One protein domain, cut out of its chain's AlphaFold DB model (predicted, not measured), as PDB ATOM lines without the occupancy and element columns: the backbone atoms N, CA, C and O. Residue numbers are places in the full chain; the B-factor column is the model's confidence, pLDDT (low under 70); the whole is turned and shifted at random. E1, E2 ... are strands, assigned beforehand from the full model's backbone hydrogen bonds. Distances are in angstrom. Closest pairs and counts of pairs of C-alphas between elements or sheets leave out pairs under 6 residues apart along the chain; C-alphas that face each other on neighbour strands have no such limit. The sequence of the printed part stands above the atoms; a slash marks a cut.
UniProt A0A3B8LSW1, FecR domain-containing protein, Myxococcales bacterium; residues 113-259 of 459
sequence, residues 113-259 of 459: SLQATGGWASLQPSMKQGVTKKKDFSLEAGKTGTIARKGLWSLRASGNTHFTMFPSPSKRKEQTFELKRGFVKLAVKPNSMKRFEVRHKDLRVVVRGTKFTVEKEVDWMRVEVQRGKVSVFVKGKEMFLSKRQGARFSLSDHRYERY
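AT A GLANCE: This is residues 113 to 259 of the 459 residues of the protein "FecR domain-containing protein" of Myxococcales bacterium (UniProt A0A3B8LSW1). Two layers of strands lie face to face as a sandwich, and the long, sharply bent strand E7 belongs to both. One layer holds E1, E4, E5, the later part of E7, E10, E11, E14 and E15; the other holds E3, E6, the earlier part of E7, E8, E9, E12 and E13; the chain passes back and forth between the layers, for instance from E5 to E6, E9 to E10 and E11 to E12, while hairpins such as E4 and E5 or E8 and E9 stay within one layer. The longest axis runs across the strands, from short E2 and the long loop of residues 123 to 134 at one end to E13 and E15 at the other. The 147 printed residues hold no named helix and fifteen named strands, E1 to E15 in order along the chain, in one branched, twisted sheet: E7 and E8 are parallel, the other neighbour pairs antiparallel. The class is all strand, and the whole is compact and rounded, with a radius of gyration of the C-alphas of 14.7 A and spans of 39 by 33 by 30 A.

IN THESE COORDINATES: Begin at C-alpha 174, at (-24.143, -4.386, -11.231), where E7, residues 174 to 188, starts; it bends by 163 degrees at residue 185, and its first and last C-alphas are 11.3 A apart. Before it look for E1 at residues 114 to 118, from C-alpha 114 at (-26.483, -0.186, -24.272), E2 at 120 to 122, E3 at 135 to 139, E4 at 144 to 149, 17.3 A long, E5 at 153 to 158, 16.9 A, and E6 at 162 to 166. After it come E8 at 195 to 200, 16.0 A, E9 at 203 to 207, E10 at 211 to 216, 17.1 A, and E11 at 220 to 227, 22.5 A. The last are E12 at 229 to 234, 16.3 A, E13 at 237 to 242, 16.8 A, E14 at 245 to 250, 17.0 A, and E15 at 256 to 259, which ends at C-alpha 259, (-22.419, 20.893, 2.214).

HOW THE PARTS SIT: Start at E7, where pairing is staggered: E6, beside residues 176 to 181, and E5, beside 183 to 188, lie on one side, and E8, beside 174 to 178, and E10, beside 181 to 187, on the other side. Check N 164 and O 178, 2.9 A, in the hairpin of E6 and E7; N 156 and O 185, 2.8 A, for E5; N 177 and O 197, 2.8 A, for parallel E8; N 184 and O 214, 2.9 A, for E10. From E5 go to E4, with N 147 and O 155 at 2.8 A, and on to edge strand E1, with N 117 and O 146 at 2.9 A. From E6 go to edge strand E3, with N 137 and O 163 at 2.9 A; E2 and E3 meet only at a point, C-alphas 120 and 139, 5.3 A apart. From E8 the pairs lead to E9, N 198 and O 205 at 2.8 A, then E12, N 206 and O 231 at 2.8 A, then edge strand E13, N 232 and O 239 at 2.8 A. From E10 they lead to E11, N 213 and O 224 at 2.8 A, then E14, N 223 and O 247 at 2.9 A, then edge strand E15, N 248 and O 257 at 2.9 A. E8 and E10 are only just apart, their closest C-alphas at 8.4 A, while the closest C-alphas of E11 and E13, Val 225 and Ser 242, are 6.4 A apart.

THE WHOLE: The two C-alphas farthest apart are those of Gln 129 and Tyr 259, at 45.0 A. The printed part has no cut. The link from E2 to E3, 12 residues, is long; E6 to E7 and E7 to E8 are short, and the other links are tight. The mean pLDDT of the printed part is 91.4, and residues 121 to 132 are under 70.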
ATOM      1  N   SER A 113     -29.620  -3.833 -24.446       72.12
ATOM      2  CA  SER A 113     -28.662  -3.125 -25.283       72.12
ATOM      3  C   SER A 113     -28.295  -1.787 -24.644       72.12
ATOM      4  O   SER A 113     -29.125  -1.071 -24.075       72.12
ATOM      5  N   LEU A 114     -27.001  -1.479 -24.683       78.12
ATOM      6  CA  LEU A 114     -26.483  -0.186 -24.272       78.12
ATOM      7  C   LEU A 114     -26.845   0.820 -25.366       78.12
ATOM      8  O   LEU A 114     -26.365   0.692 -26.489       78.12
ATOM      9  N   GLN A 115     -27.672   1.808 -25.043       80.25
ATOM     10  CA  GLN A 115     -27.994   2.893 -25.966       80.25
ATOM     11  C   GLN A 115     -27.043   4.052 -25.688       80.25
ATOM     12  O   GLN A 115     -27.061   4.611 -24.591       80.25
ATOM     13  N   ALA A 116     -26.198   4.387 -26.659       80.31
ATOM     14  CA  ALA A 116     -25.342   5.563 -26.620       80.31
ATOM     15  C   ALA A 116     -25.810   6.546 -27.696       80.31
ATOM     16  O   ALA A 116     -25.930   6.178 -28.860       80.31
ATOM     17  N   THR A 117     -26.089   7.785 -27.301       82.56
ATOM     18  CA  THR A 117     -26.477   8.876 -28.204       82.56
ATOM     19  C   THR A 117     -25.633  10.118 -27.918       82.56
ATOM     20  O   THR A 117     -25.187  10.332 -26.784       82.56
ATOM     21  N   GLY A 118     -25.401  10.940 -28.942       83.19
ATOM     22  CA  GLY A 118     -24.587  12.158 -28.859       83.19
ATOM     23  C   GLY A 118     -23.171  12.000 -29.418       83.19
ATOM     24  O   GLY A 118     -22.792  10.940 -29.909       83.19
ATOM     25  N   GLY A 119     -22.394  13.083 -29.365       75.56
ATOM     26  CA  GLY A 119     -21.110  13.215 -30.063       75.56
ATOM     27  C   GLY A 119     -19.926  12.527 -29.376       75.56
ATOM     28  O   GLY A 119     -18.932  13.181 -29.062       75.56
ATOM     29  N   TRP A 120     -20.046  11.225 -29.117       82.31
ATOM     30  CA  TRP A 120     -18.976  10.383 -28.581       82.31
ATOM     31  C   TRP A 120     -17.882  10.197 -29.633       82.31
ATOM     32  O   TRP A 120     -18.116   9.571 -30.661       82.31
ATOM     33  N   ALA A 121     -16.690  10.733 -29.369       67.38
ATOM     34  CA  ALA A 121     -15.591  10.719 -30.335       67.38
ATOM     35  C   ALA A 121     -14.920   9.339 -30.460       67.38
ATOM     36  O   ALA A 121     -14.333   9.026 -31.489       67.38
ATOM     37  N   SER A 122     -15.024   8.479 -29.439       61.53
ATOM     38  CA  SER A 122     -14.534   7.103 -29.537       61.53
ATOM     39  C   SER A 122     -15.359   6.140 -28.687       61.53
ATOM     40  O   SER A 122     -15.345   6.206 -27.458       61.53
ATOM     41  N   LEU A 123     -16.017   5.194 -29.350       62.81
ATOM     42  CA  LEU A 123     -16.381   3.894 -28.790       62.81
ATOM     43  C   LEU A 123     -15.327   2.892 -29.268       62.81
ATOM     44  O   LEU A 123     -15.653   1.984 -30.023       62.81
ATOM     45  N   GLN A 124     -14.052   3.067 -28.915       57.75
ATOM     46  CA  GLN A 124     -13.070   2.034 -29.239       57.75
ATOM     47  C   GLN A 124     -13.156   0.938 -28.169       57.75
ATOM     48  O   GLN A 124     -12.797   1.180 -27.012       57.75
ATOM     49  N   PRO A 125     -13.674  -0.265 -28.487       57.56
ATOM     50  CA  PRO A 125     -13.507  -1.392 -27.590       57.56
ATOM     51  C   PRO A 125     -12.009  -1.683 -27.505       57.56
ATOM     52  O   PRO A 125     -11.399  -2.082 -28.492       57.56
ATOM     53  N   SER A 126     -11.407  -1.493 -26.331       52.66
ATOM     54  CA  SER A 126     -10.044  -1.961 -26.088       52.66
ATOM     55  C   SER A 126     -10.072  -3.493 -26.109       52.66
ATOM     56  O   SER A 126     -10.453  -4.139 -25.130       52.66
ATOM     57  N   MET A 127      -9.777  -4.087 -27.269       44.97
ATOM     58  CA  MET A 127      -9.638  -5.532 -27.415       44.97
ATOM     59  C   MET A 127      -8.222  -5.930 -27.002       44.97
ATOM     60  O   MET A 127      -7.313  -5.957 -27.821       44.97
ATOM     61  N   LYS A 128      -8.034  -6.264 -25.724       52.03
ATOM     62  CA  LYS A 128      -6.989  -7.219 -25.339       52.03
ATOM     63  C   LYS A 128      -7.660  -8.583 -25.182       52.03
ATOM     64  O   LYS A 128      -8.614  -8.707 -24.413       52.03
ATOM     65  N   GLN A 129      -7.228  -9.567 -25.973       40.81
ATOM     66  CA  GLN A 129      -7.732 -10.944 -25.927       40.81
ATOM     67  C   GLN A 129      -7.642 -11.489 -24.487       40.81
ATOM     68  O   GLN A 129      -6.629 -11.321 -23.818       40.81
ATOM     69  N   GLY A 130      -8.733 -12.079 -23.985       53.97
ATOM     70  CA  GLY A 130      -8.775 -12.790 -22.696       53.97
ATOM     71  C   GLY A 130      -9.176 -11.989 -21.446       53.97
ATOM     72  O   GLY A 130      -9.548 -12.597 -20.447       53.97
ATOM     73  N   VAL A 131      -9.188 -10.650 -21.471       59.56
ATOM     74  CA  VAL A 131      -9.502  -9.824 -20.284       59.56
ATOM     75  C   VAL A 131     -10.805  -9.050 -20.497       59.56
ATOM     76  O   VAL A 131     -11.074  -8.546 -21.585       59.56
ATOM     77  N   THR A 132     -11.644  -8.969 -19.460       63.56
ATOM     78  CA  THR A 132     -12.958  -8.298 -19.454       63.56
ATOM     79  C   THR A 132     -12.929  -6.990 -20.260       63.56
ATOM     80  O   THR A 132     -12.212  -6.058 -19.895       63.56
ATOM     81  N   LYS A 133     -13.707  -6.914 -21.355       79.19
ATOM     82  CA  LYS A 133     -13.689  -5.789 -22.313       79.19
ATOM     83  C   LYS A 133     -14.102  -4.476 -21.644       79.19
ATOM     84  O   LYS A 133     -15.289  -4.153 -21.580       79.19
ATOM     85  N   LYS A 134     -13.136  -3.705 -21.150       90.75
ATOM     86  CA  LYS A 134     -13.352  -2.326 -20.698       90.75
ATOM     87  C   LYS A 134     -13.741  -1.473 -21.907       90.75
ATOM     88  O   LYS A 134     -13.205  -1.658 -22.998       90.75
ATOM     89  N   LYS A 135     -14.688  -0.556 -21.720       92.00
ATOM     90  CA  LYS A 135     -15.081   0.413 -22.750       92.00
ATOM     91  C   LYS A 135     -14.697   1.804 -22.280       92.00
ATOM     92  O   LYS A 135     -15.228   2.263 -21.270       92.00
ATOM     93  N   ASP A 136     -13.780   2.446 -22.983       93.44
ATOM     94  CA  ASP A 136     -13.419   3.835 -22.728       93.44
ATOM     95  C   ASP A 136     -14.344   4.768 -23.509       93.44
ATOM     96  O   ASP A 136     -14.710   4.496 -24.652       93.44
ATOM     97  N   PHE A 137     -14.741   5.859 -22.864       94.25
ATOM     98  CA  PHE A 137     -15.615   6.877 -23.425       94.25
ATOM     99  C   PHE A 137     -14.965   8.240 -23.253       94.25
ATOM    100  O   PHE A 137     -14.556   8.599 -22.146       94.25
ATOM    101  N   SER A 138     -14.922   9.010 -24.337       94.75
ATOM    102  CA  SER A 138     -14.420  10.380 -24.349       94.75
ATOM    103  C   SER A 138     -15.398  11.291 -25.091       94.75
ATOM    104  O   SER A 138     -15.902  10.939 -26.161       94.75
ATOM    105  N   LEU A 139     -15.674  12.454 -24.503       93.69
ATOM    106  CA  LEU A 139     -16.451  13.532 -25.109       93.69
ATOM    107  C   LEU A 139     -15.575  14.763 -25.292       93.69
ATOM    108  O   LEU A 139     -14.938  15.235 -24.348       93.69
ATOM    109  N   GLU A 140     -15.611  15.319 -26.495       91.44
ATOM    110  CA  GLU A 140     -14.952  16.582 -26.812       91.44
ATOM    111  C   GLU A 140     -15.633  17.768 -26.116       91.44
ATOM    112  O   GLU A 140     -16.768  17.682 -25.633       91.44
ATOM    113  N   ALA A 141     -14.929  18.898 -26.059       89.69
ATOM    114  CA  ALA A 141     -15.452  20.141 -25.512       89.69
ATOM    115  C   ALA A 141     -16.756  20.565 -26.215       89.69
ATOM    116  O   ALA A 141     -16.919  20.399 -27.420       89.69
ATOM    117  N   GLY A 142     -17.708  21.115 -25.455       87.75
ATOM    118  CA  GLY A 142     -18.982  21.624 -25.987       87.75
ATOM    119  C   GLY A 142     -20.016  20.559 -26.378       87.75
ATOM    120  O   GLY A 142     -21.199  20.879 -26.465       87.75
ATOM    121  N   LYS A 143     -19.620  19.292 -26.543       92.44
ATOM    122  CA  LYS A 143     -20.548  18.194 -26.840       92.44
ATOM    123  C   LYS A 143     -21.222  17.675 -25.569       92.44
ATOM    124  O   LYS A 143     -20.747  17.868 -24.450       92.44
ATOM    125  N   THR A 144     -22.349  16.994 -25.735       94.44
ATOM    126  CA  THR A 144     -22.971  16.206 -24.666       94.44
ATOM    127  C   THR A 144     -23.241  14.802 -25.174       94.44
ATOM    128  O   THR A 144     -23.433  14.588 -26.372       94.44
ATOM    129  N   GLY A 145     -23.221  13.840 -24.262       94.94
ATOM    130  CA  GLY A 145     -23.470  12.445 -24.587       94.94
ATOM    131  C   GLY A 145     -24.357  11.803 -23.539       94.94
ATOM    132  O   GLY A 145     -24.246  12.104 -22.350       94.94
ATOM    133  N   THR A 146     -25.241  10.914 -23.975       96.31
ATOM    134  CA  THR A 146     -26.060  10.098 -23.082       96.31
ATOM    135  C   THR A 146     -25.771   8.626 -23.327       96.31
ATOM    136  O   THR A 146     -25.703   8.178 -24.466       96.31
ATOM    137  N   ILE A 147     -25.602   7.877 -22.242       94.75
ATOM    138  CA  ILE A 147     -25.551   6.419 -22.241       94.75
ATOM    139  C   ILE A 147     -26.644   5.928 -21.314       94.75
ATOM    140  O   ILE A 147     -26.756   6.395 -20.180       94.75
ATOM    141  N   ALA A 148     -27.443   4.978 -21.769       95.00
ATOM    142  CA  ALA A 148     -28.479   4.383 -20.951       95.00
ATOM    143  C   ALA A 148     -28.523   2.871 -21.124       95.00
ATOM    144  O   ALA A 148     -28.240   2.321 -22.191       95.00
ATOM    145  N   ARG A 149     -28.945   2.203 -20.052       93.75
ATOM    146  CA  ARG A 149     -29.390   0.815 -20.089       93.75
ATOM    147  C   ARG A 149     -30.870   0.812 -19.737       93.75
ATOM    148  O   ARG A 149     -31.233   1.132 -18.601       93.75
ATOM    149  N   LYS A 150     -31.715   0.520 -20.734       93.06
ATOM    150  CA  LYS A 150     -33.178   0.673 -20.660       93.06
ATOM    151  C   LYS A 150     -33.730   0.051 -19.372       93.06
ATOM    152  O   LYS A 150     -33.435  -1.095 -19.050       93.06
ATOM    153  N   GLY A 151     -34.504   0.838 -18.623       93.50
ATOM    154  CA  GLY A 151     -35.143   0.415 -17.374       93.50
ATOM    155  C   GLY A 151     -34.234   0.330 -16.141       93.50
ATOM    156  O   GLY A 151     -34.758   0.104 -15.054       93.50
ATOM    157  N   LEU A 152     -32.918   0.535 -16.271       95.31
ATOM    158  CA  LEU A 152     -31.963   0.404 -15.164       95.31
ATOM    159  C   LEU A 152     -31.349   1.750 -14.770       95.31
ATOM    160  O   LEU A 152     -31.508   2.212 -13.641       95.31
ATOM    161  N   TRP A 153     -30.657   2.408 -15.696       96.56
ATOM    162  CA  TRP A 153     -29.963   3.661 -15.410       96.56
ATOM    163  C   TRP A 153     -29.718   4.486 -16.673       96.56
ATOM    164  O   TRP A 153     -29.690   3.956 -17.787       96.56
ATOM    165  N   SER A 154     -29.498   5.785 -16.484       97.62
ATOM    166  CA  SER A 154     -28.982   6.692 -17.507       97.62
ATOM    167  C   SER A 154     -27.848   7.560 -16.959       97.62
ATOM    168  O   SER A 154     -27.828   7.947 -15.788       97.62
ATOM    169  N   LEU A 155     -26.879   7.834 -17.824       97.38
ATOM    170  CA  LEU A 155     -25.706   8.662 -17.596       97.38
ATOM    171  C   LEU A 155     -25.683   9.722 -18.692       97.38
ATOM    172  O   LEU A 155     -25.589   9.390 -19.869       97.38
ATOM    173  N   ARG A 156     -25.747  10.997 -18.313       97.62
ATOM    174  CA  ARG A 156     -25.524  12.126 -19.220       97.62
ATOM    175  C   ARG A 156     -24.198  12.787 -18.874       97.62
ATOM    176  O   ARG A 156     -24.049  13.307 -17.771       97.62
ATOM    177  N   ALA A 157     -23.261  12.785 -19.804       96.94
ATOM    178  CA  ALA A 157     -21.951  13.399 -19.654       96.94
ATOM    179  C   ALA A 157     -21.886  14.737 -20.410       96.94
ATOM    180  O   ALA A 157     -22.505  14.897 -21.468       96.94
ATOM    181  N   SER A 158     -21.159  15.707 -19.854       95.81
ATOM    182  CA  SER A 158     -20.834  16.958 -20.553       95.81
ATOM    183  C   SER A 158     -19.534  16.830 -21.346       95.81
ATOM    184  O   SER A 158     -18.814  15.840 -21.215       95.81
ATOM    185  N   GLY A 159     -19.196  17.858 -22.120       92.25
ATOM    186  CA  GLY A 159     -17.922  17.919 -22.827       92.25
ATOM    187  C   GLY A 159     -16.723  17.812 -21.886       92.25
ATOM    188  O   GLY A 159     -16.843  18.062 -20.682       92.25
ATOM    189  N   ASN A 160     -15.581  17.410 -22.444       94.12
ATOM    190  CA  ASN A 160     -14.330  17.116 -21.729       94.12
ATOM    191  C   ASN A 160     -14.416  15.956 -20.723       94.12
ATOM    192  O   ASN A 160     -13.538  15.793 -19.874       94.12
ATOM    193  N   THR A 161     -15.452  15.124 -20.812       96.38
ATOM    194  CA  THR A 161     -15.617  13.982 -19.908       96.38
ATOM    195  C   THR A 161     -14.927  12.747 -20.463       96.38
ATOM    196  O   THR A 161     -15.124  12.385 -21.619       96.38
ATOM    197  N   HIS A 162     -14.144  12.079 -19.611       96.62
ATOM    198  CA  HIS A 162     -13.521  10.792 -19.905       96.62
ATOM    199  C   HIS A 162     -13.806   9.822 -18.760       96.62
ATOM    200  O   HIS A 162     -13.481  10.096 -17.599       96.62
ATOM    201  N   PHE A 163     -14.391   8.675 -19.084       96.75
ATOM    202  CA  PHE A 163     -14.578   7.579 -18.143       96.75
ATOM    203  C   PHE A 163     -14.393   6.221 -18.810       96.75
ATOM    204  O   PHE A 163     -14.539   6.072 -20.020       96.75
ATOM    205  N   THR A 164     -14.116   5.220 -17.984       96.38
ATOM    206  CA  THR A 164     -14.084   3.815 -18.384       96.38
ATOM    207  C   THR A 164     -15.295   3.113 -17.793       96.38
ATOM    208  O   THR A 164     -15.565   3.213 -16.597       96.38
ATOM    209  N   MET A 165     -16.036   2.382 -18.616       95.56
ATOM    210  CA  MET A 165     -17.120   1.519 -18.173       95.56
ATOM    211  C   MET A 165     -16.631   0.076 -18.106       95.56
ATOM    212  O   MET A 165     -16.081  -0.459 -19.072       95.56
ATOM    213  N   PHE A 166     -16.885  -0.571 -16.973       93.19
ATOM    214  CA  PHE A 166     -16.594  -1.987 -16.785       93.19
ATOM    215  C   PHE A 166     -17.869  -2.772 -17.081       93.19
ATOM    216  O   PHE A 166     -18.908  -2.476 -16.483       93.19
ATOM    217  N   PRO A 167     -17.846  -3.726 -18.022       84.88
ATOM    218  CA  PRO A 167     -19.025  -4.512 -18.338       84.88
ATOM    219  C   PRO A 167     -19.455  -5.288 -17.094       84.88
ATOM    220  O   PRO A 167     -18.655  -5.985 -16.473       84.88
ATOM    221  N   SER A 168     -20.726  -5.162 -16.723       84.06
ATOM    222  CA  SER A 168     -21.289  -6.014 -15.684       84.06
ATOM    223  C   SER A 168     -21.700  -7.353 -16.274       84.06
ATOM    224  O   SER A 168     -22.372  -7.366 -17.311       84.06
ATOM    225  N   PRO A 169     -21.446  -8.468 -15.567       81.25
ATOM    226  CA  PRO A 169     -22.146  -9.715 -15.833       81.25
ATOM    227  C   PRO A 169     -23.655  -9.444 -15.809       81.25
ATOM    228  O   PRO A 169     -24.165  -8.857 -14.846       81.25
ATOM    229  N   SER A 170     -24.374  -9.828 -16.865       72.81
ATOM    230  CA  SER A 170     -25.811  -9.539 -17.020       72.81
ATOM    231  C   SER A 170     -26.630 -10.030 -15.820       72.81
ATOM    232  O   SER A 170     -27.519  -9.314 -15.357       72.81
ATOM    233  N   LYS A 171     -26.252 -11.186 -15.260       83.19
ATOM    234  CA  LYS A 171     -26.907 -11.845 -14.121       83.19
ATOM    235  C   LYS A 171     -26.810 -11.071 -12.796       83.19
ATOM    236  O   LYS A 171     -27.681 -11.222 -11.946       83.19
ATOM    237  N   ARG A 172     -25.786 -10.228 -12.591       86.00
ATOM    238  CA  ARG A 172     -25.551  -9.572 -11.285       86.00
ATOM    239  C   ARG A 172     -26.281  -8.237 -11.105       86.00
ATOM    240  O   ARG A 172     -26.453  -7.808  -9.970       86.00
ATOM    241  N   LYS A 173     -26.767  -7.606 -12.184       91.56
ATOM    242  CA  LYS A 173     -27.355  -6.245 -12.152       91.56
ATOM    243  C   LYS A 173     -26.441  -5.239 -11.434       91.56
ATOM    244  O   LYS A 173     -26.891  -4.442 -10.607       91.56
ATOM    245  N   GLU A 174     -25.149  -5.314 -11.733       95.38
ATOM    246  CA  GLU A 174     -24.143  -4.386 -11.231       95.38
ATOM    247  C   GLU A 174     -23.727  -3.438 -12.358       95.38
ATOM    248  O   GLU A 174     -24.073  -3.644 -13.521       95.38
ATOM    249  N   GLN A 175     -23.062  -2.336 -12.042       96.06
ATOM    250  CA  GLN A 175     -22.406  -1.509 -13.049       96.06
ATOM    251  C   GLN A 175     -21.321  -0.687 -12.371       96.06
ATOM    252  O   GLN A 175     -21.587  -0.052 -11.356       96.06
ATOM    253  N   THR A 176     -20.120  -0.684 -12.947       97.00
ATOM    254  CA  THR A 176     -19.007   0.135 -12.453       97.00
ATOM    255  C   THR A 176     -18.538   1.097 -13.536       97.00
ATOM    256  O   THR A 176     -18.368   0.708 -14.697       97.00
ATOM    257  N   PHE A 177     -18.321   2.345 -13.140       96.56
ATOM    258  CA  PHE A 177     -17.722   3.412 -13.931       96.56
ATOM    259  C   PHE A 177     -16.484   3.932 -13.224       96.56
ATOM    260  O   PHE A 177     -16.513   4.167 -12.023       96.56
ATOM    261  N   GLU A 178     -15.416   4.172 -13.966       97.75
ATOM    262  CA  GLU A 178     -14.246   4.885 -13.474       97.75
ATOM    263  C   GLU A 178     -14.162   6.241 -14.157       97.75
ATOM    264  O   GLU A 178     -13.845   6.331 -15.344       97.75
ATOM    265  N   LEU A 179     -14.495   7.299 -13.417       97.56
ATOM    266  CA  LEU A 179     -14.460   8.662 -13.937       97.56
ATOM    267  C   LEU A 179     -13.022   9.183 -13.857       97.56
ATOM    268  O   LEU A 179     -12.486   9.391 -12.768       97.56
ATOM    269  N   LYS A 180     -12.391   9.406 -15.014       96.94
ATOM    270  CA  LYS A 180     -11.023   9.939 -15.093       96.94
ATOM    271  C   LYS A 180     -11.018  11.464 -15.005       96.94
ATOM    272  O   LYS A 180     -10.166  12.021 -14.315       96.94
ATOM    273  N   ARG A 181     -11.978  12.134 -15.653       96.88
ATOM    274  CA  ARG A 181     -12.217  13.590 -15.577       96.88
ATOM    275  C   ARG A 181     -13.591  13.971 -16.134       96.88
ATOM    276  O   ARG A 181     -14.185  13.190 -16.880       96.88
ATOM    277  N   GLY A 182     -14.034  15.189 -15.841       96.75
ATOM    278  CA  GLY A 182     -15.235  15.814 -16.388       96.75
ATOM    279  C   GLY A 182     -16.453  15.661 -15.487       96.75
ATOM    280  O   GLY A 182     -16.330  15.486 -14.277       96.75
ATOM    281  N   PHE A 183     -17.646  15.753 -16.071       97.69
ATOM    282  CA  PHE A 183     -18.892  15.841 -15.319       97.69
ATOM    283  C   PHE A 183     -19.957  14.896 -15.871       97.69
ATOM    284  O   PHE A 183     -20.238  14.869 -17.072       97.69
ATOM    285  N   VAL A 184     -20.597  14.156 -14.965       97.88
ATOM    286  CA  VAL A 184     -21.684  13.227 -15.276       97.88
ATOM    287  C   VAL A 184     -22.902  13.473 -14.387       97.88
ATOM    288  O   VAL A 184     -22.794  13.654 -13.173       97.88
ATOM    289  N   LYS A 185     -24.090  13.444 -14.996       98.12
ATOM    290  CA  LYS A 185     -25.386  13.340 -14.317       98.12
ATOM    291  C   LYS A 185     -25.870  11.904 -14.419       98.12
ATOM    292  O   LYS A 185     -25.964  11.363 -15.518       98.12
ATOM    293  N   LEU A 186     -26.192  11.307 -13.284       98.38
ATOM    294  CA  LEU A 186     -26.542   9.901 -13.163       98.38
ATOM    295  C   LEU A 186     -27.949   9.766 -12.594       98.38
ATOM    296  O   LEU A 186     -28.293  10.397 -11.596       98.38
ATOM    297  N   ALA A 187     -28.755   8.917 -13.221       98.31
ATOM    298  CA  ALA A 187     -30.075   8.548 -12.739       98.31
ATOM    299  C   ALA A 187     -30.195   7.023 -12.722       98.31
ATOM    300  O   ALA A 187     -30.329   6.388 -13.765       98.31
ATOM    301  N   VAL A 188     -30.160   6.437 -11.526       97.94
ATOM    302  CA  VAL A 188     -30.353   4.997 -11.310       97.94
ATOM    303  C   VAL A 188     -31.790   4.762 -10.854       97.94
ATOM    304  O   VAL A 188     -32.255   5.395  -9.898       97.94
ATOM    305  N   LYS A 189     -32.522   3.875 -11.538       97.81
ATOM    306  CA  LYS A 189     -33.900   3.535 -11.167       97.81
ATOM    307  C   LYS A 189     -33.881   2.781  -9.825       97.81
ATOM    308  O   LYS A 189     -33.103   1.834  -9.691       97.81
ATOM    309  N   PRO A 190     -34.702   3.171  -8.834       97.06
ATOM    310  CA  PRO A 190     -34.815   2.437  -7.576       97.06
ATOM    311  C   PRO A 190     -35.104   0.951  -7.801       97.06
ATOM    312  O   PRO A 190     -35.854   0.607  -8.713       97.06
ATOM    313  N   ASN A 191     -34.480   0.086  -6.997       95.31
ATOM    314  CA  ASN A 191     -34.657  -1.376  -7.011       95.31
ATOM    315  C   ASN A 191     -34.338  -2.068  -8.351       95.31
ATOM    316  O   ASN A 191     -34.655  -3.238  -8.547       95.31
ATOM    317  N   SER A 192     -33.689  -1.371  -9.288       95.19
ATOM    318  CA  SER A 192     -33.350  -1.929 -10.603       95.19
ATOM    319  C   SER A 192     -31.965  -2.584 -10.646       95.19
ATOM    320  O   SER A 192     -31.715  -3.459 -11.473       95.19
ATOM    321  N   MET A 193     -31.071  -2.181  -9.742       94.69
ATOM    322  CA  MET A 193     -29.661  -2.571  -9.707       94.69
ATOM    323  C   MET A 193     -29.288  -3.027  -8.296       94.69
ATOM    324  O   MET A 193     -29.711  -2.408  -7.320       94.69
ATOM    325  N   LYS A 194     -28.448  -4.061  -8.177       95.19
ATOM    326  CA  LYS A 194     -27.883  -4.468  -6.877       95.19
ATOM    327  C   LYS A 194     -26.820  -3.475  -6.400       95.19
ATOM    328  O   LYS A 194     -26.744  -3.151  -5.214       95.19
ATOM    329  N   ARG A 195     -26.014  -2.979  -7.344       96.00
ATOM    330  CA  ARG A 195     -24.920  -2.036  -7.101       96.00
ATOM    331  C   ARG A 195     -24.646  -1.211  -8.349       96.00
ATOM    332  O   ARG A 195     -24.426  -1.757  -9.425       96.00
ATOM    333  N   PHE A 196     -24.613   0.102  -8.201       97.44
ATOM    334  CA  PHE A 196     -24.076   0.999  -9.213       97.44
ATOM    335  C   PHE A 196     -22.940   1.791  -8.580       97.44
ATOM    336  O   PHE A 196     -23.141   2.420  -7.543       97.44
ATOM    337  N   GLU A 197     -21.754   1.737  -9.174       98.12
ATOM    338  CA  GLU A 197     -20.535   2.299  -8.607       98.12
ATOM    339  C   GLU A 197     -19.858   3.277  -9.565       98.12
ATOM    340  O   GLU A 197     -19.630   2.964 -10.734       98.12
ATOM    341  N   VAL A 198     -19.488   4.448  -9.048       98.19
ATOM    342  CA  VAL A 198     -18.536   5.365  -9.679       98.19
ATOM    343  C   VAL A 198     -17.274   5.377  -8.828       98.19
ATOM    344  O   VAL A 198     -17.317   5.791  -7.673       98.19
ATOM    345  N   ARG A 199     -16.150   4.924  -9.376       97.50
ATOM    346  CA  ARG A 199     -14.878   4.808  -8.660       97.50
ATOM    347  C   ARG A 199     -13.812   5.743  -9.216       97.50
ATOM    348  O   ARG A 199     -13.785   6.040 -10.408       97.50
ATOM    349  N   HIS A 200     -12.910   6.162  -8.344       97.12
ATOM    350  CA  HIS A 200     -11.663   6.827  -8.681       97.12
ATOM    351  C   HIS A 200     -10.633   6.542  -7.583       97.12
ATOM    352  O   HIS A 200     -10.740   7.093  -6.487       97.12
ATOM    353  N   LYS A 201      -9.630   5.700  -7.873       95.25
ATOM    354  CA  LYS A 201      -8.642   5.237  -6.879       95.25
ATOM    355  C   LYS A 201      -9.349   4.739  -5.600       95.25
ATOM    356  O   LYS A 201     -10.221   3.876  -5.691       95.25
ATOM    357  N   ASP A 202      -9.039   5.331  -4.446       95.38
ATOM    358  CA  ASP A 202      -9.587   4.977  -3.128       95.38
ATOM    359  C   ASP A 202     -10.971   5.573  -2.833       95.38
ATOM    360  O   ASP A 202     -11.509   5.370  -1.739       95.38
ATOM    361  N   LEU A 203     -11.534   6.345  -3.767       97.94
ATOM    362  CA  LEU A 203     -12.861   6.938  -3.654       97.94
ATOM    363  C   LEU A 203     -13.865   6.107  -4.454       97.94
ATOM    364  O   LEU A 203     -13.728   5.943  -5.668       97.94
ATOM    365  N   ARG A 204     -14.904   5.599  -3.787       98.25
ATOM    366  CA  ARG A 204     -15.991   4.835  -4.422       98.25
ATOM    367  C   ARG A 204     -17.339   5.424  -4.051       98.25
ATOM    368  O   ARG A 204     -17.637   5.590  -2.877       98.25
ATOM    369  N   VAL A 205     -18.172   5.697  -5.043       98.31
ATOM    370  CA  VAL A 205     -19.532   6.215  -4.890       98.31
ATOM    371  C   VAL A 205     -20.500   5.105  -5.273       98.31
ATOM    372  O   VAL A 205     -20.585   4.748  -6.443       98.31
ATOM    373  N   VAL A 206     -21.216   4.547  -4.303       98.31
ATOM    374  CA  VAL A 206     -22.103   3.393  -4.471       98.31
ATOM    375  C   VAL A 206     -23.560   3.799  -4.259       98.31
ATOM    376  O   VAL A 206     -23.902   4.469  -3.282       98.31
ATOM    377  N   VAL A 207     -24.437   3.376  -5.173       97.62
ATOM    378  CA  VAL A 207     -25.875   3.689  -5.139       97.62
ATOM    379  C   VAL A 207     -26.746   2.502  -5.561       97.62
ATOM    380  O   VAL A 207     -26.292   1.594  -6.260       97.62
ATOM    381  N   ARG A 208     -28.029   2.540  -5.171       93.94
ATOM    382  CA  ARG A 208     -29.062   1.542  -5.535       93.94
ATOM    383  C   ARG A 208     -30.340   2.135  -6.163       93.94
ATOM    384  O   ARG A 208     -31.240   1.390  -6.536       93.94
ATOM    385  N   GLY A 209     -30.449   3.463  -6.289       94.56
ATOM    386  CA  GLY A 209     -31.704   4.096  -6.721       94.56
ATOM    387  C   GLY A 209     -31.721   5.620  -6.664       94.56
ATOM    388  O   GLY A 209     -32.651   6.213  -6.121       94.56
ATOM    389  N   THR A 210     -30.683   6.265  -7.184       97.44
ATOM    390  CA  THR A 210     -30.365   7.658  -6.847       97.44
ATOM    391  C   THR A 210     -30.245   8.517  -8.105       97.44
ATOM    392  O   THR A 210     -29.754   8.049  -9.133       97.44
ATOM    393  N   LYS A 211     -30.687   9.781  -8.027       98.12
ATOM    394  CA  LYS A 211     -30.292  10.832  -8.978       98.12
ATOM    395  C   LYS A 211     -29.194  11.674  -8.339       98.12
ATOM    396  O   LYS A 211     -29.412  12.255  -7.274       98.12
ATOM    397  N   PHE A 212     -28.023  11.698  -8.952       98.38
ATOM    398  CA  PHE A 212     -26.852  12.374  -8.410       98.38
ATOM    399  C   PHE A 212     -25.935  12.845  -9.535       98.38
ATOM    400  O   PHE A 212     -26.046  12.404 -10.679       98.38
ATOM    401  N   THR A 213     -25.029  13.756  -9.216       98.12
ATOM    402  CA  THR A 213     -24.000  14.213 -10.143       98.12
ATOM    403  C   THR A 213     -22.623  13.959  -9.568       98.12
ATOM    404  O   THR A 213     -22.439  13.914  -8.348       98.12
ATOM    405  N   VAL A 214     -21.672  13.746 -10.468       98.19
ATOM    406  CA  VAL A 214     -20.266  13.576 -10.133       98.19
ATOM    407  C   VAL A 214     -19.454  14.460 -11.067       98.19
ATOM    408  O   VAL A 214     -19.536  14.319 -12.287       98.19
ATOM    409  N   GLU A 215     -18.682  15.371 -10.491       97.88
ATOM    410  CA  GLU A 215     -17.706  16.201 -11.196       97.88
ATOM    411  C   GLU A 215     -16.312  15.817 -10.722       97.88
ATOM    412  O   GLU A 215     -16.089  15.661  -9.523       97.88
ATOM    413  N   LYS A 216     -15.372  15.647 -11.643       97.50
ATOM    414  CA  LYS A 216     -13.990  15.337 -11.310       97.50
ATOM    415  C   LYS A 216     -13.046  16.200 -12.130       97.50
ATOM    416  O   LYS A 216     -13.024  16.109 -13.357       97.50
ATOM    417  N   GLU A 217     -12.192  16.923 -11.424       96.56
ATOM    418  CA  GLU A 217     -11.061  17.651 -11.984       96.56
ATOM    419  C   GLU A 217      -9.739  16.972 -11.580       96.56
ATOM    420  O   GLU A 217      -9.695  15.778 -11.244       96.56
ATOM    421  N   VAL A 218      -8.630  17.698 -11.711       94.31
ATOM    422  CA  VAL A 218      -7.273  17.183 -11.484       94.31
ATOM    423  C   VAL A 218      -7.058  16.816 -10.014       94.31
ATOM    424  O   VAL A 218      -6.616  15.710  -9.713       94.31
ATOM    425  N   ASP A 219      -7.405  17.724  -9.109       95.94
ATOM    426  CA  ASP A 219      -7.087  17.686  -7.680       95.94
ATOM    427  C   ASP A 219      -8.319  17.492  -6.787       95.94
ATOM    428  O   ASP A 219      -8.182  17.313  -5.577       95.94
ATOM    429  N   TRP A 220      -9.526  17.490  -7.355       97.06
ATOM    430  CA  TRP A 220     -10.754  17.299  -6.591       97.06
ATOM    431  C   TRP A 220     -11.825  16.507  -7.341       97.06
ATOM    432  O   TRP A 220     -11.856  16.411  -8.569       97.06
ATOM    433  N   MET A 221     -12.735  15.933  -6.559       97.88
ATOM    434  CA  MET A 221     -13.943  15.263  -7.020       97.88
ATOM    435  C   MET A 221     -15.123  15.730  -6.175       97.88
ATOM    436  O   MET A 221     -15.005  15.908  -4.967       97.88
ATOM    437  N   ARG A 222     -16.274  15.943  -6.793       97.94
ATOM    438  CA  ARG A 222     -17.476  16.452  -6.147       97.94
ATOM    439  C   ARG A 222     -18.640  15.524  -6.442       97.94
ATOM    440  O   ARG A 222     -18.868  15.173  -7.595       97.94
ATOM    441  N   VAL A 223     -19.369  15.140  -5.401       98.38
ATOM    442  CA  VAL A 223     -20.545  14.268  -5.487       98.38
ATOM    443  C   VAL A 223     -21.733  15.019  -4.914       98.38
ATOM    444  O   VAL A 223     -21.662  15.494  -3.785       98.38
ATOM    445  N   GLU A 224     -22.818  15.132  -5.675       98.19
ATOM    446  CA  GLU A 224     -24.013  15.892  -5.286       98.19
ATOM    447  C   GLU A 224     -25.275  15.064  -5.489       98.19
ATOM    448  O   GLU A 224     -25.515  14.548  -6.580       98.19
ATOM    449  N   VAL A 225     -26.105  14.953  -4.457       98.38
ATOM    450  CA  VAL A 225     -27.275  14.073  -4.451       98.38
ATOM    451  C   VAL A 225     -28.549  14.889  -4.617       98.38
ATOM    452  O   VAL A 225     -28.955  15.644  -3.739       98.38
ATOM    453  N   GLN A 226     -29.233  14.693  -5.740       97.62
ATOM    454  CA  GLN A 226     -30.493  15.375  -6.048       97.62
ATOM    455  C   GLN A 226     -31.690  14.601  -5.486       97.62
ATOM    456  O   GLN A 226     -32.632  15.192  -4.965       97.62
ATOM    457  N   ARG A 227     -31.648  13.264  -5.551       97.25
ATOM    458  CA  ARG A 227     -32.699  12.375  -5.035       97.25
ATOM    459  C   ARG A 227     -32.111  11.062  -4.545       97.25
ATOM    460  O   ARG A 227     -31.368  10.432  -5.289       97.25
ATOM    461  N   GLY A 228     -32.569  10.586  -3.389       97.12
ATOM    462  CA  GLY A 228     -32.177   9.297  -2.820       97.12
ATOM    463  C   GLY A 228     -31.008   9.434  -1.846       97.12
ATOM    464  O   GLY A 228     -30.848  10.475  -1.213       97.12
ATOM    465  N   LYS A 229     -30.211   8.370  -1.733       98.12
ATOM    466  CA  LYS A 229     -29.055   8.276  -0.834       98.12
ATOM    467  C   LYS A 229     -27.855   7.705  -1.590       98.12
ATOM    468  O   LYS A 229     -28.020   6.875  -2.488       98.12
ATOM    469  N   VAL A 230     -26.662   8.162  -1.245       98.38
ATOM    470  CA  VAL A 230     -25.386   7.704  -1.803       98.38
ATOM    471  C   VAL A 230     -24.475   7.277  -0.663       98.38
ATOM    472  O   VAL A 230     -24.316   8.041   0.287       98.38
ATOM    473  N   SER A 231     -23.855   6.102  -0.774       98.50
ATOM    474  CA  SER A 231     -22.703   5.735   0.058       98.50
ATOM    475  C   SER A 231     -21.423   6.128  -0.661       98.50
ATOM    476  O   SER A 231     -21.184   5.690  -1.786       98.50
ATOM    477  N   VAL A 232     -20.586   6.936  -0.027       98.44
ATOM    478  CA  VAL A 232     -19.250   7.261  -0.516       98.44
ATOM    479  C   VAL A 232     -18.224   6.627   0.410       98.44
ATOM    480  O   VAL A 232     -18.242   6.866   1.610       98.44
ATOM    481  N   PHE A 233     -17.321   5.832  -0.144       98.19
ATOM    482  CA  PHE A 233     -16.199   5.236   0.565       98.19
ATOM    483  C   PHE A 233     -14.931   5.998   0.202       98.19
ATOM    484  O   PHE A 233     -14.631   6.129  -0.983       98.19
ATOM    485  N   VAL A 234     -14.179   6.463   1.198       97.38
ATOM    486  CA  VAL A 234     -12.875   7.117   1.018       97.38
ATOM    487  C   VAL A 234     -11.868   6.397   1.897       97.38
ATOM    488  O   VAL A 234     -12.016   6.398   3.118       97.38
ATOM    489  N   LYS A 235     -10.860   5.751   1.292       95.62
ATOM    490  CA  LYS A 235      -9.875   4.932   2.031       95.62
ATOM    491  C   LYS A 235     -10.546   3.917   2.972       95.62
ATOM    492  O   LYS A 235     -10.215   3.812   4.146       95.62
ATOM    493  N   GLY A 236     -11.576   3.239   2.468       95.88
ATOM    494  CA  GLY A 236     -12.352   2.254   3.229       95.88
ATOM    495  C   GLY A 236     -13.391   2.831   4.198       95.88
ATOM    496  O   GLY A 236     -14.332   2.118   4.530       95.88
ATOM    497  N   LYS A 237     -13.307   4.110   4.590       97.62
ATOM    498  CA  LYS A 237     -14.301   4.744   5.471       97.62
ATOM    499  C   LYS A 237     -15.560   5.106   4.691       97.62
ATOM    500  O   LYS A 237     -15.477   5.830   3.698       97.62
ATOM    501  N   GLU A 238     -16.712   4.615   5.136       98.00
ATOM    502  CA  GLU A 238     -18.012   4.922   4.536       98.00
ATOM    503  C   GLU A 238     -18.585   6.236   5.081       98.00
ATOM    504  O   GLU A 238     -18.507   6.543   6.270       98.00
ATOM    505  N   MET A 239     -19.208   7.011   4.202       98.06
ATOM    506  CA  MET A 239     -20.061   8.134   4.547       98.06
ATOM    507  C   MET A 239     -21.306   8.155   3.675       98.06
ATOM    508  O   MET A 239     -21.280   7.747   2.518       98.06
ATOM    509  N   PHE A 240     -22.389   8.714   4.202       98.31
ATOM    510  CA  PHE A 240     -23.637   8.838   3.464       98.31
ATOM    511  C   PHE A 240     -23.907  10.284   3.057       98.31
ATOM    512  O   PHE A 240     -23.666  11.213   3.828       98.31
ATOM    513  N   LEU A 241     -24.438  10.452   1.847       98.50
ATOM    514  CA  LEU A 241     -25.005  11.701   1.349       98.50
ATOM    515  C   LEU A 241     -26.479  11.471   1.021       98.50
ATOM    516  O   LEU A 241     -26.821  10.596   0.221       98.50
ATOM    517  N   SER A 242     -27.347  12.250   1.651       98.31
ATOM    518  CA  SER A 242     -28.795  12.227   1.440       98.31
ATOM    519  C   SER A 242     -29.217  13.241   0.374       98.31
ATOM    520  O   SER A 242     -28.409  14.017  -0.130       98.31
ATOM    521  N   LYS A 243     -30.508  13.248   0.023       97.69
ATOM    522  CA  LYS A 243     -31.114  14.259  -0.855       97.69
ATOM    523  C   LYS A 243     -30.679  15.672  -0.444       97.69
ATOM    524  O   LYS A 243     -30.727  16.020   0.730       97.69
ATOM    525  N   ARG A 244     -30.319  16.486  -1.441       97.12
ATOM    526  CA  ARG A 244     -29.839  17.866  -1.291       97.12
ATOM    527  C   ARG A 244     -28.555  17.998  -0.468       97.12
ATOM    528  O   ARG A 244     -28.299  19.056   0.091       97.12
ATOM    529  N   GLN A 245     -27.724  16.963  -0.430       98.06
ATOM    530  CA  GLN A 245     -26.383  17.049   0.135       98.06
ATOM    531  C   GLN A 245     -25.336  16.824  -0.945       98.06
ATOM    532  O   GLN A 245     -25.533  16.058  -1.892       98.06
ATOM    533  N   GLY A 246     -24.203  17.490  -0.782       97.94
ATOM    534  CA  GLY A 246     -23.011  17.258  -1.570       97.94
ATOM    535  C   GLY A 246     -21.789  17.066  -0.687       97.94
ATOM    536  O   GLY A 246     -21.782  17.408   0.494       97.94
ATOM    537  N   ALA A 247     -20.743  16.507  -1.277       97.94
ATOM    538  CA  ALA A 247     -19.412  16.534  -0.704       97.94
ATOM    539  C   ALA A 247     -18.371  16.829  -1.779       97.94
ATOM    540  O   ALA A 247     -18.461  16.346  -2.913       97.94
ATOM    541  N   ARG A 248     -17.382  17.640  -1.410       97.56
ATOM    542  CA  ARG A 248     -16.184  17.904  -2.206       97.56
ATOM    543  C   ARG A 248     -15.022  17.166  -1.563       97.56
ATOM    544  O   ARG A 248     -14.717  17.413  -0.403       97.56
ATOM    545  N   PHE A 249     -14.372  16.312  -2.332       97.44
ATOM    546  CA  PHE A 249     -13.224  15.502  -1.955       97.44
ATOM    547  C   PHE A 249     -11.978  16.074  -2.616       97.44
ATOM    548  O   PHE A 249     -11.957  16.296  -3.824       97.44
ATOM    549  N   SER A 250     -10.942  16.312  -1.828       96.75
ATOM    550  CA  SER A 250      -9.602  16.595  -2.321       96.75
ATOM    551  C   SER A 250      -8.906  15.268  -2.627       96.75
ATOM    552  O   SER A 250      -8.892  14.359  -1.798       96.75
ATOM    553  N   LEU A 251      -8.378  15.127  -3.839       95.81
ATOM    554  CA  LEU A 251      -7.765  13.886  -4.322       95.81
ATOM    555  C   LEU A 251      -6.306  13.733  -3.877       95.81
ATOM    556  O   LEU A 251      -5.775  12.629  -3.954       95.81
ATOM    557  N   SER A 252      -5.665  14.815  -3.430       95.25
ATOM    558  CA  SER A 252      -4.274  14.810  -2.961       95.25
ATOM    559  C   SER A 252      -4.145  14.372  -1.502       95.25
ATOM    560  O   SER A 252      -3.249  13.608  -1.165       95.25
ATOM    561  N   ASP A 253      -5.049  14.830  -0.637       95.44
ATOM    562  CA  ASP A 253      -4.998  14.592   0.814       95.44
ATOM    563  C   ASP A 253      -6.198  13.789   1.346       95.44
ATOM    564  O   ASP A 253      -6.269  13.489   2.536       95.44
ATOM    565  N   HIS A 254      -7.133  13.408   0.468       93.88
ATOM    566  CA  HIS A 254      -8.342  12.643   0.789       93.88
ATOM    567  C   HIS A 254      -9.264  13.309   1.821       93.88
ATOM    568  O   HIS A 254     -10.142  12.651   2.386       93.88
ATOM    569  N   ARG A 255      -9.103  14.615   2.068       95.88
ATOM    570  CA  ARG A 255     -10.036  15.373   2.905       95.88
ATOM    571  C   ARG A 255     -11.323  15.636   2.143       95.88
ATOM    572  O   ARG A 255     -11.319  15.805   0.922       95.88
ATOM    573  N   TYR A 256     -12.427  15.725   2.874       96.75
ATOM    574  CA  TYR A 256     -13.712  16.091   2.301       96.75
ATOM    575  C   TYR A 256     -14.406  17.185   3.104       96.75
ATOM    576  O   TYR A 256     -14.170  17.355   4.295       96.75
ATOM    577  N   GLU A 257     -15.283  17.927   2.438       96.75
ATOM    578  CA  GLU A 257     -16.211  18.872   3.058       96.75
ATOM    579  C   GLU A 257     -17.612  18.569   2.546       96.75
ATOM    580  O   GLU A 257     -17.831  18.509   1.333       96.75
ATOM    581  N   ARG A 258     -18.536  18.339   3.481       97.31
ATOM    582  CA  ARG A 258     -19.962  18.174   3.192       97.31
ATOM    583  C   ARG A 258     -20.633  19.535   3.178       97.31
ATOM    584  O   ARG A 258     -20.213  20.430   3.902       97.31
ATOM    585  N   TYR A 259     -21.675  19.656   2.372       97.00
ATOM    586  CA  TYR A 259     -22.419  20.893   2.214       97.00
ATOM    587  C   TYR A 259     -23.843  20.616   1.745       97.00
ATOM    588  O   TYR A 259     -24.137  19.540   1.205       97.00
TER     589      TYR A 259